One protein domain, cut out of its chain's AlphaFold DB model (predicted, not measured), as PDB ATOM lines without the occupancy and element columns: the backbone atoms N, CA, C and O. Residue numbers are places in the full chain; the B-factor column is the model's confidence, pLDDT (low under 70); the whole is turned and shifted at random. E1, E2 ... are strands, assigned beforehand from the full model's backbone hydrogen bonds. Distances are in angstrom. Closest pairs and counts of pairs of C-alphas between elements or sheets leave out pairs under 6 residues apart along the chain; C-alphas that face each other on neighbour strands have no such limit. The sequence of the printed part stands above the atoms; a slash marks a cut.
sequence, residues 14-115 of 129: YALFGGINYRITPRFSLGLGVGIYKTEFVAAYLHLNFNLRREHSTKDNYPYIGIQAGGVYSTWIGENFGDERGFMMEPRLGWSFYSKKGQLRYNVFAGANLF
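Overview. This is residues 14 to 115 of the 129 residues of an uncharacterized protein of Mucinivorans hirudinis (UniProt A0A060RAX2). One sheet of six long, bent strands curls round into a barrel-like shape, left open between its first strand E1 and its last, E6. The leaf E1 E2 E3 faces the leaf E5 E6, with E4 as the hinge, and the links E3 to E4 and E4 to E5 hold the two farthest points of the long axis. The printed part has 102 residues with six named strands and no named helix; the sheet, all antiparallel, runs E1 E2 E3 E4 E5 E6 as along the chain, and the class is all strand. It is compact, with a radius of gyration of the C-alphas of 14.7 A, and only just elongated, spanning 50 by 25 by 21 A.

Arrangement. E1, residues 14 to 23, forms a hairpin with E2, residues 28 to 37, with N 18 and O 34 at 2.8 A. E3, residues 41 to 51, is antiparallel to E2 at 155 degrees, with N 43 and O 35 at 2.8 A. E4, residues 62 to 74, follows beside E3, with N 46 and O 69 at 2.8 A. E5, residues 85 to 98, has N 90 and O 68 of E4 at 2.7 A. E6, residues 105 to 115, has N 114 and O 89 of E5 at 2.8 A. The six form a meander, each strand the antiparallel neighbour of the one before, and a folded sheet, bent back on itself into two leaves. E1 and E6 are the edge strands; E2 and E5 are apart.

Along the chain. E1 begins at C-alpha 14 (172.898, 205.878, 199.151) and bends by 65 degrees at residue 20. E4 spans 32.8 A and E5 33.3 A. E6 ends at C-alpha 115 (175.005, 191.703, 194.868).

Size, cuts and confidence. The C-alphas of His 56 and Glu 79 are the two farthest apart, 50.5 A. The printed part has no cut and no long link. The pLDDT is under 70 at residues 56 to 59, 77 to 84 and 100 to 102.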
ATOM      1  N   TYR A  14     172.166 204.736 199.696       88.44
ATOM      2  CA  TYR A  14     172.898 205.878 199.151       88.44
ATOM      3  C   TYR A  14     174.283 205.460 198.663       88.44
ATOM      4  O   TYR A  14     174.926 204.589 199.261       88.44
ATOM      5  N   ALA A  15     174.753 206.090 197.589       89.62
ATOM      6  CA  ALA A  15     176.089 205.852 197.069       89.62
ATOM      7  C   ALA A  15     176.780 207.113 196.553       89.62
ATOM      8  O   ALA A  15     176.154 208.020 195.998       89.62
ATOM      9  N   LEU A  16     178.100 207.110 196.705       92.06
ATOM     10  CA  LEU A  16     179.009 208.108 196.173       92.06
ATOM     11  C   LEU A  16     180.049 207.407 195.304       92.06
ATOM     12  O   LEU A  16     180.771 206.533 195.778       92.06
ATOM     13  N   PHE A  17     180.132 207.807 194.043       92.75
ATOM     14  CA  PHE A  17     181.057 207.238 193.071       92.75
ATOM     15  C   PHE A  17     182.001 208.310 192.525       92.75
ATOM     16  O   PHE A  17     181.624 209.469 192.362       92.75
ATOM     17  N   GLY A  18     183.237 207.915 192.240       93.50
ATOM     18  CA  GLY A  18     184.272 208.763 191.666       93.50
ATOM     19  C   GLY A  18     185.075 207.981 190.633       93.50
ATOM     20  O   GLY A  18     185.504 206.861 190.902       93.50
ATOM     21  N   GLY A  19     185.298 208.548 189.452       93.31
ATOM     22  CA  GLY A  19     186.006 207.833 188.399       93.31
ATOM     23  C   GLY A  19     186.501 208.696 187.252       93.31
ATOM     24  O   GLY A  19     186.405 209.922 187.266       93.31
ATOM     25  N   ILE A  20     187.033 208.010 186.248       91.88
ATOM     26  CA  ILE A  20     187.474 208.584 184.981       91.88
ATOM     27  C   ILE A  20     186.534 208.075 183.896       91.88
ATOM     28  O   ILE A  20     186.144 206.902 183.897       91.88
ATOM     29  N   ASN A  21     186.165 208.950 182.968       89.81
ATOM     30  CA  ASN A  21     185.242 208.633 181.898       89.81
ATOM     31  C   ASN A  21     185.825 208.972 180.528       89.81
ATOM     32  O   ASN A  21     186.234 210.092 180.244       89.81
ATOM     33  N   TYR A  22     185.797 207.993 179.637       89.19
ATOM     34  CA  TYR A  22     186.169 208.148 178.249       89.19
ATOM     35  C   TYR A  22     184.934 208.148 177.346       89.19
ATOM     36  O   TYR A  22     184.122 207.215 177.317       89.19
ATOM     37  N   ARG A  23     184.807 209.204 176.543       88.50
ATOM     38  CA  ARG A  23     183.755 209.321 175.536       88.50
ATOM     39  C   ARG A  23     184.162 208.585 174.268       88.50
ATOM     40  O   ARG A  23     185.043 209.038 173.548       88.50
ATOM     41  N   ILE A  24     183.446 207.508 173.959       89.31
ATOM     42  CA  ILE A  24     183.635 206.747 172.719       89.31
ATOM     43  C   ILE A  24     182.867 207.423 171.577       89.31
ATOM     44  O   ILE A  24     183.388 207.611 170.483       89.31
ATOM     45  N   THR A  25     181.619 207.825 171.832       89.38
ATOM     46  CA  THR A  25     180.783 208.567 170.876       89.38
ATOM     47  C   THR A  25     179.954 209.630 171.608       89.38
ATOM     48  O   THR A  25     179.835 209.575 172.830       89.38
ATOM     49  N   PRO A  26     179.279 210.559 170.906       86.31
ATOM     50  CA  PRO A  26     178.355 211.511 171.537       86.31
ATOM     51  C   PRO A  26     177.176 210.888 172.309       86.31
ATOM     52  O   PRO A  26     176.422 211.614 172.956       86.31
ATOM     53  N   ARG A  27     176.961 209.570 172.190       89.50
ATOM     54  CA  ARG A  27     175.940 208.828 172.942       89.50
ATOM     55  C   ARG A  27     176.509 207.760 173.860       89.50
ATOM     56  O   ARG A  27     175.784 207.323 174.735       89.50
ATOM     57  N   PHE A  28     177.752 207.333 173.665       90.88
ATOM     58  CA  PHE A  28     178.338 206.221 174.403       90.88
ATOM     59  C   PHE A  28     179.589 206.664 175.139       90.88
ATOM     60  O   PHE A  28     180.514 207.226 174.543       90.88
ATOM     61  N   SER A  29     179.626 206.350 176.427       91.00
ATOM     62  CA  SER A  29     180.774 206.595 177.281       91.00
ATOM     63  C   SER A  29     181.079 205.349 178.109       91.00
ATOM     64  O   SER A  29     180.177 204.605 178.493       91.00
ATOM     65  N   LEU A  30     182.361 205.117 178.342       94.06
ATOM     66  CA  LEU A  30     182.886 204.039 179.168       94.06
ATOM     67  C   LEU A  30     183.734 204.684 180.250       94.06
ATOM     68  O   LEU A  30     184.488 205.609 179.965       94.06
ATOM     69  N   GLY A  31     183.664 204.194 181.471       93.12
ATOM     70  CA  GLY A  31     184.583 204.638 182.498       93.12
ATOM     71  C   GLY A  31     184.835 203.582 183.544       93.12
ATOM     72  O   GLY A  31     184.284 202.482 183.504       93.12
ATOM     73  N   LEU A  32     185.723 203.941 184.452       95.50
ATOM     74  CA  LEU A  32     186.121 203.120 185.576       95.50
ATOM     75  C   LEU A  32     186.277 204.005 186.797       95.50
ATOM     76  O   LEU A  32     186.597 205.191 186.681       95.50
ATOM     77  N   GLY A  33     186.066 203.435 187.970       94.69
ATOM     78  CA  GLY A  33     186.150 204.213 189.186       94.69
ATOM     79  C   GLY A  33     186.076 203.386 190.445       94.69
ATOM     80  O   GLY A  33     186.087 202.153 190.432       94.69
ATOM     81  N   VAL A  34     185.985 204.124 191.540       94.19
ATOM     82  CA  VAL A  34     185.767 203.607 192.879       94.19
ATOM     83  C   VAL A  34     184.585 204.320 193.513       94.19
ATOM     84  O   VAL A  34     184.309 205.483 193.229       94.19
ATOM     85  N   GLY A  35     183.840 203.636 194.362       91.50
ATOM     86  CA  GLY A  35     182.815 204.314 195.135       91.50
ATOM     87  C   GLY A  35     182.403 203.552 196.356       91.50
ATOM     88  O   GLY A  35     182.774 202.398 196.540       91.50
ATOM     89  N   ILE A  36     181.647 204.244 197.189       89.31
ATOM     90  CA  ILE A  36     181.212 203.760 198.483       89.31
ATOM     91  C   ILE A  36     179.692 203.712 198.483       89.31
ATOM     92  O   ILE A  36     179.031 204.646 198.021       89.31
ATOM     93  N   TYR A  37     179.127 202.622 198.992       82.50
ATOM     94  CA  TYR A  37     177.687 202.488 199.186       82.50
ATOM     95  C   TYR A  37     177.385 201.825 200.532       82.50
ATOM     96  O   TYR A  37     178.211 201.080 201.054       82.50
ATOM     97  N   LYS A  38     176.232 202.165 201.127       80.62
ATOM     98  CA  LYS A  38     175.881 201.843 202.531       80.62
ATOM     99  C   LYS A  38     176.925 202.286 203.574       80.62
ATOM    100  O   LYS A  38     176.845 201.855 204.710       80.62
ATOM    101  N   THR A  39     177.915 203.112 203.213       75.62
ATOM    102  CA  THR A  39     179.080 203.476 204.060       75.62
ATOM    103  C   THR A  39     180.005 202.294 204.422       75.62
ATOM    104  O   THR A  39     181.140 202.502 204.842       75.62
ATOM    105  N   GLU A  40     179.566 201.063 204.170       80.88
ATOM    106  CA  GLU A  40     180.208 199.807 204.572       80.88
ATOM    107  C   GLU A  40     180.912 199.082 203.422       80.88
ATOM    108  O   GLU A  40     181.640 198.122 203.654       80.88
ATOM    109  N   PHE A  41     180.707 199.509 202.174       84.81
ATOM    110  CA  PHE A  41     181.268 198.827 201.011       84.81
ATOM    111  C   PHE A  41     182.000 199.788 200.093       84.81
ATOM    112  O   PHE A  41     181.444 200.811 199.699       84.81
ATOM    113  N   VAL A  42     183.206 199.407 199.680       89.75
ATOM    114  CA  VAL A  42     183.941 200.008 198.567       89.75
ATOM    115  C   VAL A  42     183.767 199.123 197.342       89.75
ATOM    116  O   VAL A  42     183.896 197.905 197.408       89.75
ATOM    117  N   ALA A  43     183.503 199.740 196.201       90.88
ATOM    118  CA  ALA A  43     183.411 199.056 194.930       90.88
ATOM    119  C   ALA A  43     184.412 199.632 193.938       90.88
ATOM    120  O   ALA A  43     184.412 200.838 193.710       90.88
ATOM    121  N   ALA A  44     185.209 198.768 193.315       92.81
ATOM    122  CA  ALA A  44     185.969 199.085 192.113       92.81
ATOM    123  C   ALA A  44     185.156 198.624 190.904       92.81
ATOM    124  O   ALA A  44     184.721 197.472 190.852       92.81
ATOM    125  N   TYR A  45     184.908 199.513 189.945       93.94
ATOM    126  CA  TYR A  45     183.907 199.259 188.917       93.94
ATOM    127  C   TYR A  45     184.289 199.778 187.537       93.94
ATOM    128  O   TYR A  45     185.104 200.687 187.387       93.94
ATOM    129  N   LEU A  46     183.619 199.207 186.540       95.81
ATOM    130  CA  LEU A  46     183.492 199.707 185.180       95.81
ATOM    131  C   LEU A  46     182.048 200.144 184.957       95.81
ATOM    132  O   LEU A  46     181.118 199.506 185.455       95.81
ATOM    133  N   HIS A  47     181.840 201.209 184.191       94.25
ATOM    134  CA  HIS A  47     180.506 201.655 183.809       94.25
ATOM    135  C   HIS A  47     180.410 201.951 182.322       94.25
ATOM    136  O   HIS A  47     181.322 202.499 181.709       94.25
ATOM    137  N   LEU A  48     179.252 201.633 181.761       94.50
ATOM    138  CA  LEU A  48     178.854 201.975 180.407       94.50
ATOM    139  C   LEU A  48     177.636 202.883 180.494       94.50
ATOM    140  O   LEU A  48     176.647 202.524 181.129       94.50
ATOM    141  N   ASN A  49     177.700 204.036 179.837       93.25
ATOM    142  CA  ASN A  49     176.600 204.989 179.779       93.25
ATOM    143  C   ASN A  49     176.152 205.196 178.332       93.25
ATOM    144  O   ASN A  49     176.971 205.377 177.427       93.25
ATOM    145  N   PHE A  50     174.836 205.215 178.149       94.25
ATOM    146  CA  PHE A  50     174.152 205.582 176.924       94.25
ATOM    147  C   PHE A  50     173.304 206.835 177.148       94.25
ATOM    148  O   PHE A  50     172.296 206.812 177.861       94.25
ATOM    149  N   ASN A  51     173.692 207.934 176.512       92.06
ATOM    150  CA  ASN A  51     172.984 209.202 176.605       92.06
ATOM    151  C   ASN A  51     171.715 209.141 175.743       92.06
ATOM    152  O   ASN A  51     171.781 208.912 174.531       92.06
ATOM    153  N   LEU A  52     170.554 209.406 176.348       89.50
ATOM    154  CA  LEU A  52     169.266 209.413 175.640       89.50
ATOM    155  C   LEU A  52     169.134 210.610 174.687       89.50
ATOM    156  O   LEU A  52     168.306 210.610 173.776       89.50
ATOM    157  N   ARG A  53     169.971 211.633 174.877       85.44
ATOM    158  CA  ARG A  53     170.157 212.746 173.946       85.44
ATOM    159  C   ARG A  53     171.602 212.777 173.474       85.44
ATOM    160  O   ARG A  53     172.514 212.413 174.208       85.44
ATOM    161  N   ARG A  54     171.806 213.203 172.225       77.38
ATOM    162  CA  ARG A  54     173.153 213.373 171.681       77.38
ATOM    163  C   ARG A  54     173.825 214.512 172.435       77.38
ATOM    164  O   ARG A  54     173.279 215.608 172.485       77.38
ATOM    165  N   GLU A  55     174.992 214.245 172.998       70.81
ATOM    166  CA  GLU A  55     175.779 215.297 173.615       70.81
ATOM    167  C   GLU A  55     176.358 216.193 172.513       70.81
ATOM    168  O   GLU A  55     177.123 215.726 171.663       70.81
ATOM    169  N   HIS A  56     175.955 217.463 172.491       65.81
ATOM    170  CA  HIS A  56     176.427 218.437 171.510       65.81
ATOM    171  C   HIS A  56     177.534 219.325 172.073       65.81
ATOM    172  O   HIS A  56     178.443 219.704 171.336       65.81
ATOM    173  N   SER A  57     177.503 219.606 173.376       64.56
ATOM    174  CA  SER A  57     178.522 220.394 174.060       64.56
ATOM    175  C   SER A  57     178.736 219.922 175.498       64.56
ATOM    176  O   SER A  57     177.818 219.420 176.141       64.56
ATOM    177  N   THR A  58     179.915 220.205 176.055       65.69
ATOM    178  CA  THR A  58     180.254 220.059 177.486       65.69
ATOM    179  C   THR A  58     179.505 221.050 178.391       65.69
ATOM    180  O   THR A  58     179.939 221.345 179.499       65.69
ATOM    181  N   LYS A  59     178.400 221.623 177.912       65.06
ATOM    182  CA  LYS A  59     177.503 222.524 178.645       65.06
ATOM    183  C   LYS A  59     176.092 221.950 178.776       65.06
ATOM    184  O   LYS A  59     175.266 222.554 179.455       65.06
ATOM    185  N   ASP A  60     175.824 220.811 178.140       72.75
ATOM    186  CA  ASP A  60     174.493 220.226 178.083       72.75
ATOM    187  C   ASP A  60     174.297 219.223 179.218       72.75
ATOM    188  O   ASP A  60     175.118 218.332 179.436       72.75
ATOM    189  N   ASN A  61     173.168 219.339 179.914       86.06
ATOM    190  CA  ASN A  61     172.710 218.304 180.831       86.06
ATOM    191  C   ASN A  61     171.874 217.299 180.043       86.06
ATOM    192  O   ASN A  61     171.021 217.697 179.241       86.06
ATOM    193  N   TYR A  62     172.059 216.008 180.288       87.75
ATOM    194  CA  TYR A  62     171.311 214.984 179.568       87.75
ATOM    195  C   TYR A  62     170.940 213.799 180.454       87.75
ATOM    196  O   TYR A  62     171.714 213.408 181.329       87.75
ATOM    197  N   PRO A  63     169.773 213.187 180.199       93.38
ATOM    198  CA  PRO A  63     169.458 211.897 180.771       93.38
ATOM    199  C   PRO A  63     170.273 210.793 180.094       93.38
ATOM    200  O   PRO A  63     170.529 210.834 178.884       93.38
ATOM    201  N   TYR A  64     170.630 209.775 180.867       93.94
ATOM    202  CA  TYR A  64     171.321 208.584 180.392       93.94
ATOM    203  C   TYR A  64     170.761 207.328 181.055       93.94
ATOM    204  O   TYR A  64     170.254 207.366 182.176       93.94
ATOM    205  N   ILE A  65     170.896 206.207 180.361       96.56
ATOM    206  CA  ILE A  65     170.805 204.873 180.954       96.56
ATOM    207  C   ILE A  65     172.203 204.279 180.987       96.56
ATOM    208  O   ILE A  65     173.028 204.578 180.124       96.56
ATOM    209  N   GLY A  66     172.496 203.453 181.974       95.19
ATOM    210  CA  GLY A  66     173.810 202.853 182.089       95.19
ATOM    211  C   GLY A  66     173.788 201.552 182.851       95.19
ATOM    212  O   GLY A  66     172.791 201.167 183.460       95.19
ATOM    213  N   ILE A  67     174.926 200.883 182.810       96.00
ATOM    214  CA  ILE A  67     175.197 199.712 183.619       96.00
ATOM    215  C   ILE A  67     176.569 199.873 184.250       96.00
ATOM    216  O   ILE A  67     177.527 200.268 183.586       96.00
ATOM    217  N   GLN A  68     176.651 199.589 185.540       94.69
ATOM    218  CA  GLN A  68     177.901 199.506 186.273       94.69
ATOM    219  C   GLN A  68     178.113 198.068 186.726       94.69
ATOM    220  O   GLN A  68     177.172 197.410 187.153       94.69
ATOM    221  N   ALA A  69     179.340 197.577 186.649       94.69
ATOM    222  CA  ALA A  69     179.687 196.255 187.140       94.69
ATOM    223  C   ALA A  69     181.097 196.260 187.722       94.69
ATOM    224  O   ALA A  69     181.957 197.016 187.268       94.69
ATOM    225  N   GLY A  70     181.343 195.451 188.748       92.75
ATOM    226  CA  GLY A  70     182.625 195.509 189.435       92.75
ATOM    227  C   GLY A  70     182.748 194.615 190.653       92.75
ATOM    228  O   GLY A  70     181.825 193.882 191.003       92.75
ATOM    229  N   GLY A  71     183.910 194.701 191.291       89.94
ATOM    230  CA  GLY A  71     184.195 194.039 192.556       89.94
ATOM    231  C   GLY A  71     183.808 194.930 193.731       89.94
ATOM    232  O   GLY A  71     184.090 196.127 193.726       89.94
ATOM    233  N   VAL A  72     183.175 194.333 194.731       88.94
ATOM    234  CA  VAL A  72     182.799 194.956 196.001       88.94
ATOM    235  C   VAL A  72     183.629 194.342 197.115       88.94
ATOM    236  O   VAL A  72     183.847 193.130 197.116       88.94
ATOM    237  N   TYR A  73     184.023 195.176 198.071       85.62
ATOM    238  CA  TYR A  73     184.742 194.809 199.280       85.62
ATOM    239  C   TYR A  73     184.145 195.554 200.475       85.62
ATOM    240  O   TYR A  73     183.885 196.756 200.393       85.62
ATOM    241  N   SER A  74     183.941 194.849 201.583       83.31
ATOM    242  CA  SER A  74     183.612 195.454 202.877       83.31
ATOM    243  C   SER A  74     184.723 196.409 203.356       83.31
ATOM    244  O   SER A  74     185.912 196.138 203.172       83.31
ATOM    245  N   THR A  75     184.334 197.537 203.956       74.94
ATOM    246  CA  THR A  75     185.225 198.554 204.543       74.94
ATOM    247  C   THR A  75     185.484 198.347 206.031       74.94
ATOM    248  O   THR A  75     186.240 199.120 206.621       74.94
ATOM    249  N   TRP A  76     184.878 197.330 206.648       70.75
ATOM    250  CA  TRP A  76     185.024 197.044 208.073       70.75
ATOM    251  C   TRP A  76     186.489 196.766 208.425       70.75
ATOM    252  O   TRP A  76     187.080 195.795 207.962       70.75
ATOM    253  N   ILE A  77     187.088 197.629 209.245       58.12
ATOM    254  CA  ILE A  77     188.488 197.521 209.671       58.12
ATOM    255  C   ILE A  77     188.557 196.530 210.844       58.12
ATOM    256  O   ILE A  77     187.978 196.789 211.896       58.12
ATOM    257  N   GLY A  78     189.250 195.397 210.675       60.91
ATOM    258  CA  GLY A  78     189.379 194.348 211.695       60.91
ATOM    259  C   GLY A  78     189.654 192.967 211.091       60.91
ATOM    260  O   GLY A  78     190.043 192.875 209.928       60.91
ATOM    261  N   GLU A  79     189.428 191.897 211.861       58.00
ATOM    262  CA  GLU A  79     189.620 190.499 211.415       58.00
ATOM    263  C   GLU A  79     188.758 190.122 210.197       58.00
ATOM    264  O   GLU A  79     189.138 189.231 209.447       58.00
ATOM    265  N   ASN A  80     187.668 190.861 209.958       55.53
ATOM    266  CA  ASN A  80     186.702 190.594 208.889       55.53
ATOM    267  C   ASN A  80     186.861 191.522 207.663       55.53
ATOM    268  O   ASN A  80     185.949 191.639 206.834       55.53
ATOM    269  N   PHE A  81     187.984 192.247 207.548       56.84
ATOM    270  CA  PHE A  81     188.226 193.119 206.394       56.84
ATOM    271  C   PHE A  81     188.322 192.286 205.110       56.84
ATOM    272  O   PHE A  81     189.261 191.515 204.912       56.84
ATOM    273  N   GLY A  82     187.363 192.480 204.203       59.16
ATOM    274  CA  GLY A  82     187.308 191.771 202.923       59.16
ATOM    275  C   GLY A  82     186.616 190.403 202.947       59.16
ATOM    276  O   GLY A  82     186.586 189.750 201.900       59.16
ATOM    277  N   ASP A  83     186.027 189.997 204.077       68.62
ATOM    278  CA  ASP A  83     185.226 188.765 204.176       68.62
ATOM    279  C   ASP A  83     183.996 188.826 203.270       68.62
ATOM    280  O   ASP A  83     183.681 187.885 202.537       68.62
ATOM    281  N   GLU A  84     183.345 189.988 203.243       69.56
ATOM    282  CA  GLU A  84     182.281 190.272 202.296       69.56
ATOM    283  C   GLU A  84     182.871 190.883 201.030       69.56
ATOM    284  O   GLU A  84     183.104 192.093 200.915       69.56
ATOM    285  N   ARG A  85     183.122 190.003 200.063       80.94
ATOM    286  CA  ARG A  85     183.537 190.365 198.713       80.94
ATOM    287  C   ARG A  85     182.674 189.676 197.678       80.94
ATOM    288  O   ARG A  85     182.228 188.545 197.860       80.94
ATOM    289  N   GLY A  86     182.488 190.331 196.546       85.44
ATOM    290  CA  GLY A  86     181.746 189.724 195.456       85.44
ATOM    291  C   GLY A  86     181.647 190.614 194.239       85.44
ATOM    292  O   GLY A  86     182.152 191.735 194.210       85.44
ATOM    293  N   PHE A  87     180.988 190.082 193.222       89.25
ATOM    294  CA  PHE A  87     180.678 190.825 192.017       89.25
ATOM    295  C   PHE A  87     179.348 191.554 192.188       89.25
ATOM    296  O   PHE A  87     178.381 190.979 192.694       89.25
ATOM    297  N   MET A  88     179.299 192.805 191.743       90.44
ATOM    298  CA  MET A  88     178.063 193.564 191.629       90.44
ATOM    299  C   MET A  88     177.754 193.907 190.179       90.44
ATOM    300  O   MET A  88     178.658 194.123 189.367       90.44
ATOM    301  N   MET A  89     176.466 194.046 189.892       93.38
ATOM    302  CA  MET A  89     175.960 194.618 188.652       93.38
ATOM    303  C   MET A  89     174.818 195.578 188.969       93.38
ATOM    304  O   MET A  89     173.948 195.278 189.777       93.38
ATOM    305  N   GLU A  90     174.810 196.737 188.332       93.75
ATOM    306  CA  GLU A  90     173.879 197.809 188.637       93.75
ATOM    307  C   GLU A  90     173.407 198.489 187.350       93.75
ATOM    308  O   GLU A  90     174.085 199.389 186.839       93.75
ATOM    309  N   PRO A  91     172.249 198.088 186.798       94.94
ATOM    310  CA  PRO A  91     171.527 198.941 185.869       94.94
ATOM    311  C   PRO A  91     171.134 200.252 186.560       94.94
ATOM    312  O   PRO A  91     170.698 200.260 187.717       94.94
ATOM    313  N   ARG A  92     171.263 201.363 185.837       94.81
ATOM    314  CA  ARG A  92     170.944 202.703 186.334       94.81
ATOM    315  C   ARG A  92     170.324 203.596 185.272       94.81
ATOM    316  O   ARG A  92     170.622 203.491 184.084       94.81
ATOM    317  N   LEU A  93     169.510 204.524 185.743       95.94
ATOM    318  CA  LEU A  93     169.007 205.681 185.020       95.94
ATOM    319  C   LEU A  93     169.524 206.918 185.747       95.94
ATOM    320  O   LEU A  93     169.449 206.996 186.973       95.94
ATOM    321  N   GLY A  94     170.034 207.896 185.014       94.62
ATOM    322  CA  GLY A  94     170.551 209.095 185.643       94.62
ATOM    323  C   GLY A  94     170.478 210.328 184.775       94.62
ATOM    324  O   GLY A  94     170.035 210.305 183.626       94.62
ATOM    325  N   TRP A  95     170.924 211.420 185.375       94.06
ATOM    326  CA  TRP A  95     171.062 212.717 184.750       94.06
ATOM    327  C   TRP A  95     172.492 213.202 184.927       94.06
ATOM    328  O   TRP A  95     172.997 213.245 186.049       94.06
ATOM    329  N   SER A  96     173.134 213.556 183.820       90.12
ATOM    330  CA  SER A  96     174.491 214.090 183.792       90.12
ATOM    331  C   SER A  96     174.479 215.609 183.748       90.12
ATOM    332  O   SER A  96     173.677 216.209 183.028       90.12
ATOM    333  N   PHE A  97     175.408 216.215 184.479       89.50
ATOM    334  CA  PHE A  97     175.621 217.651 184.561       89.50
ATOM    335  C   PHE A  97     177.097 217.975 184.336       89.50
ATOM    336  O   PHE A  97     177.980 217.387 184.965       89.50
ATOM    337  N   TYR A  98     177.373 218.942 183.465       84.31
ATOM    338  CA  TYR A  98     178.737 219.402 183.218       84.31
ATOM    339  C   TYR A  98     179.071 220.640 184.042       84.31
ATOM    340  O   TYR A  98     178.304 221.604 184.108       84.31
ATOM    341  N   SER A  99     180.266 220.652 184.631       76.94
ATOM    342  CA  SER A  99     180.821 221.870 185.210       76.94
ATOM    343  C   SER A  99     181.203 222.861 184.108       76.94
ATOM    344  O   SER A  99     181.868 222.509 183.133       76.94
ATOM    345  N   LYS A 100     180.868 224.144 184.302       67.00
ATOM    346  CA  LYS A 100     181.169 225.243 183.361       67.00
ATOM    347  C   LYS A 100     182.667 225.403 183.042       67.00
ATOM    348  O   LYS A 100     182.996 226.062 182.061       67.00
ATOM    349  N   LYS A 101     183.559 224.829 183.864       64.81
ATOM    350  CA  LYS A 101     185.025 224.845 183.688       64.81
ATOM    351  C   LYS A 101     185.597 223.582 183.015       64.81
ATOM    352  O   LYS A 101     186.809 223.461 182.902       64.81
ATOM    353  N   GLY A 102     184.741 222.690 182.507       58.56
ATOM    354  CA  GLY A 102     185.055 221.874 181.328       58.56
ATOM    355  C   GLY A 102     185.748 220.524 181.518       58.56
ATOM    356  O   GLY A 102     186.126 219.938 180.512       58.56
ATOM    357  N   GLN A 103     185.896 220.002 182.737       71.31
ATOM    358  CA  GLN A 103     186.467 218.655 182.938       71.31
ATOM    359  C   GLN A 103     185.662 217.791 183.907       71.31
ATOM    360  O   GLN A 103     185.500 216.606 183.673       71.31
ATOM    361  N   LEU A 104     185.081 218.383 184.953       76.19
ATOM    362  CA  LEU A 104     184.271 217.622 185.897       76.19
ATOM    363  C   LEU A 104     182.832 217.459 185.393       76.19
ATOM    364  O   LEU A 104     182.113 218.448 185.199       76.19
ATOM    365  N   ARG A 105     182.403 216.208 185.264       85.38
ATOM    366  CA  ARG A 105     181.012 215.793 185.109       85.38
ATOM    367  C   ARG A 105     180.518 215.233 186.436       85.38
ATOM    368  O   ARG A 105     181.213 214.445 187.066       85.38
ATOM    369  N   TYR A 106     179.323 215.617 186.865       89.62
ATOM    370  CA  TYR A 106     178.651 214.918 187.957       89.62
ATOM    371  C   TYR A 106     177.314 214.374 187.485       89.62
ATOM    372  O   TYR A 106     176.636 214.973 186.653       89.62
ATOM    373  N   ASN A 107     176.944 213.215 188.005       91.56
ATOM    374  CA  ASN A 107     175.736 212.506 187.640       91.56
ATOM    375  C   ASN A 107     174.919 212.260 188.899       91.56
ATOM    376  O   ASN A 107     175.481 211.851 189.913       91.56
ATOM    377  N   VAL A 108     173.608 212.447 188.824       94.75
ATOM    378  CA  VAL A 108     172.677 211.886 189.810       94.75
ATOM    379  C   VAL A 108     172.007 210.678 189.180       94.75
ATOM    380  O   VAL A 108     171.649 210.725 188.003       94.75
ATOM    381  N   PHE A 109     171.853 209.590 189.922       94.94
ATOM    382  CA  PHE A 109     171.272 208.369 189.372       94.94
ATOM    383  C   PHE A 109     170.395 207.639 190.379       94.94
ATOM    384  O   PHE A 109     170.581 207.740 191.592       94.94
ATOM    385  N   ALA A 110     169.466 206.869 189.829       94.88
ATOM    386  CA  ALA A 110     168.762 205.798 190.500       94.88
ATOM    387  C   ALA A 110     169.117 204.485 189.796       94.88
ATOM    388  O   ALA A 110     169.173 204.416 188.567       94.88
ATOM    389  N   GLY A 111     169.379 203.441 190.564       93.44
ATOM    390  CA  GLY A 111     169.771 202.140 190.051       93.44
ATOM    391  C   GLY A 111     169.349 201.020 190.980       93.44
ATOM    392  O   GLY A 111     168.779 201.246 192.048       93.44
ATOM    393  N   ALA A 112     169.627 199.796 190.559       92.25
ATOM    394  CA  ALA A 112     169.326 198.613 191.346       92.25
ATOM    395  C   ALA A 112     170.570 197.732 191.417       92.25
ATOM    396  O   ALA A 112     171.018 197.199 190.409       92.25
ATOM    397  N   ASN A 113     171.160 197.629 192.605       89.56
ATOM    398  CA  ASN A 113     172.394 196.892 192.823       89.56
ATOM    399  C   ASN A 113     172.085 195.411 193.025       89.56
ATOM    400  O   ASN A 113     171.421 195.054 193.995       89.56
ATOM    401  N   LEU A 114     172.583 194.572 192.127       89.00
ATOM    402  CA  LEU A 114     172.581 193.122 192.255       89.00
ATOM    403  C   LEU A 114     173.901 192.693 192.890       89.00
ATOM    404  O   LEU A 114     174.947 192.790 192.251       89.00
ATOM    405  N   PHE A 115     173.851 192.222 194.133       83.94
ATOM    406  CA  PHE A 115     175.005 191.703 194.868       83.94
ATOM    407  C   PHE A 115     174.582 190.484 195.687       83.94
ATOM    408  O   PHE A 115     173.584 190.542 196.399       83.94
TER     409      PHE A 115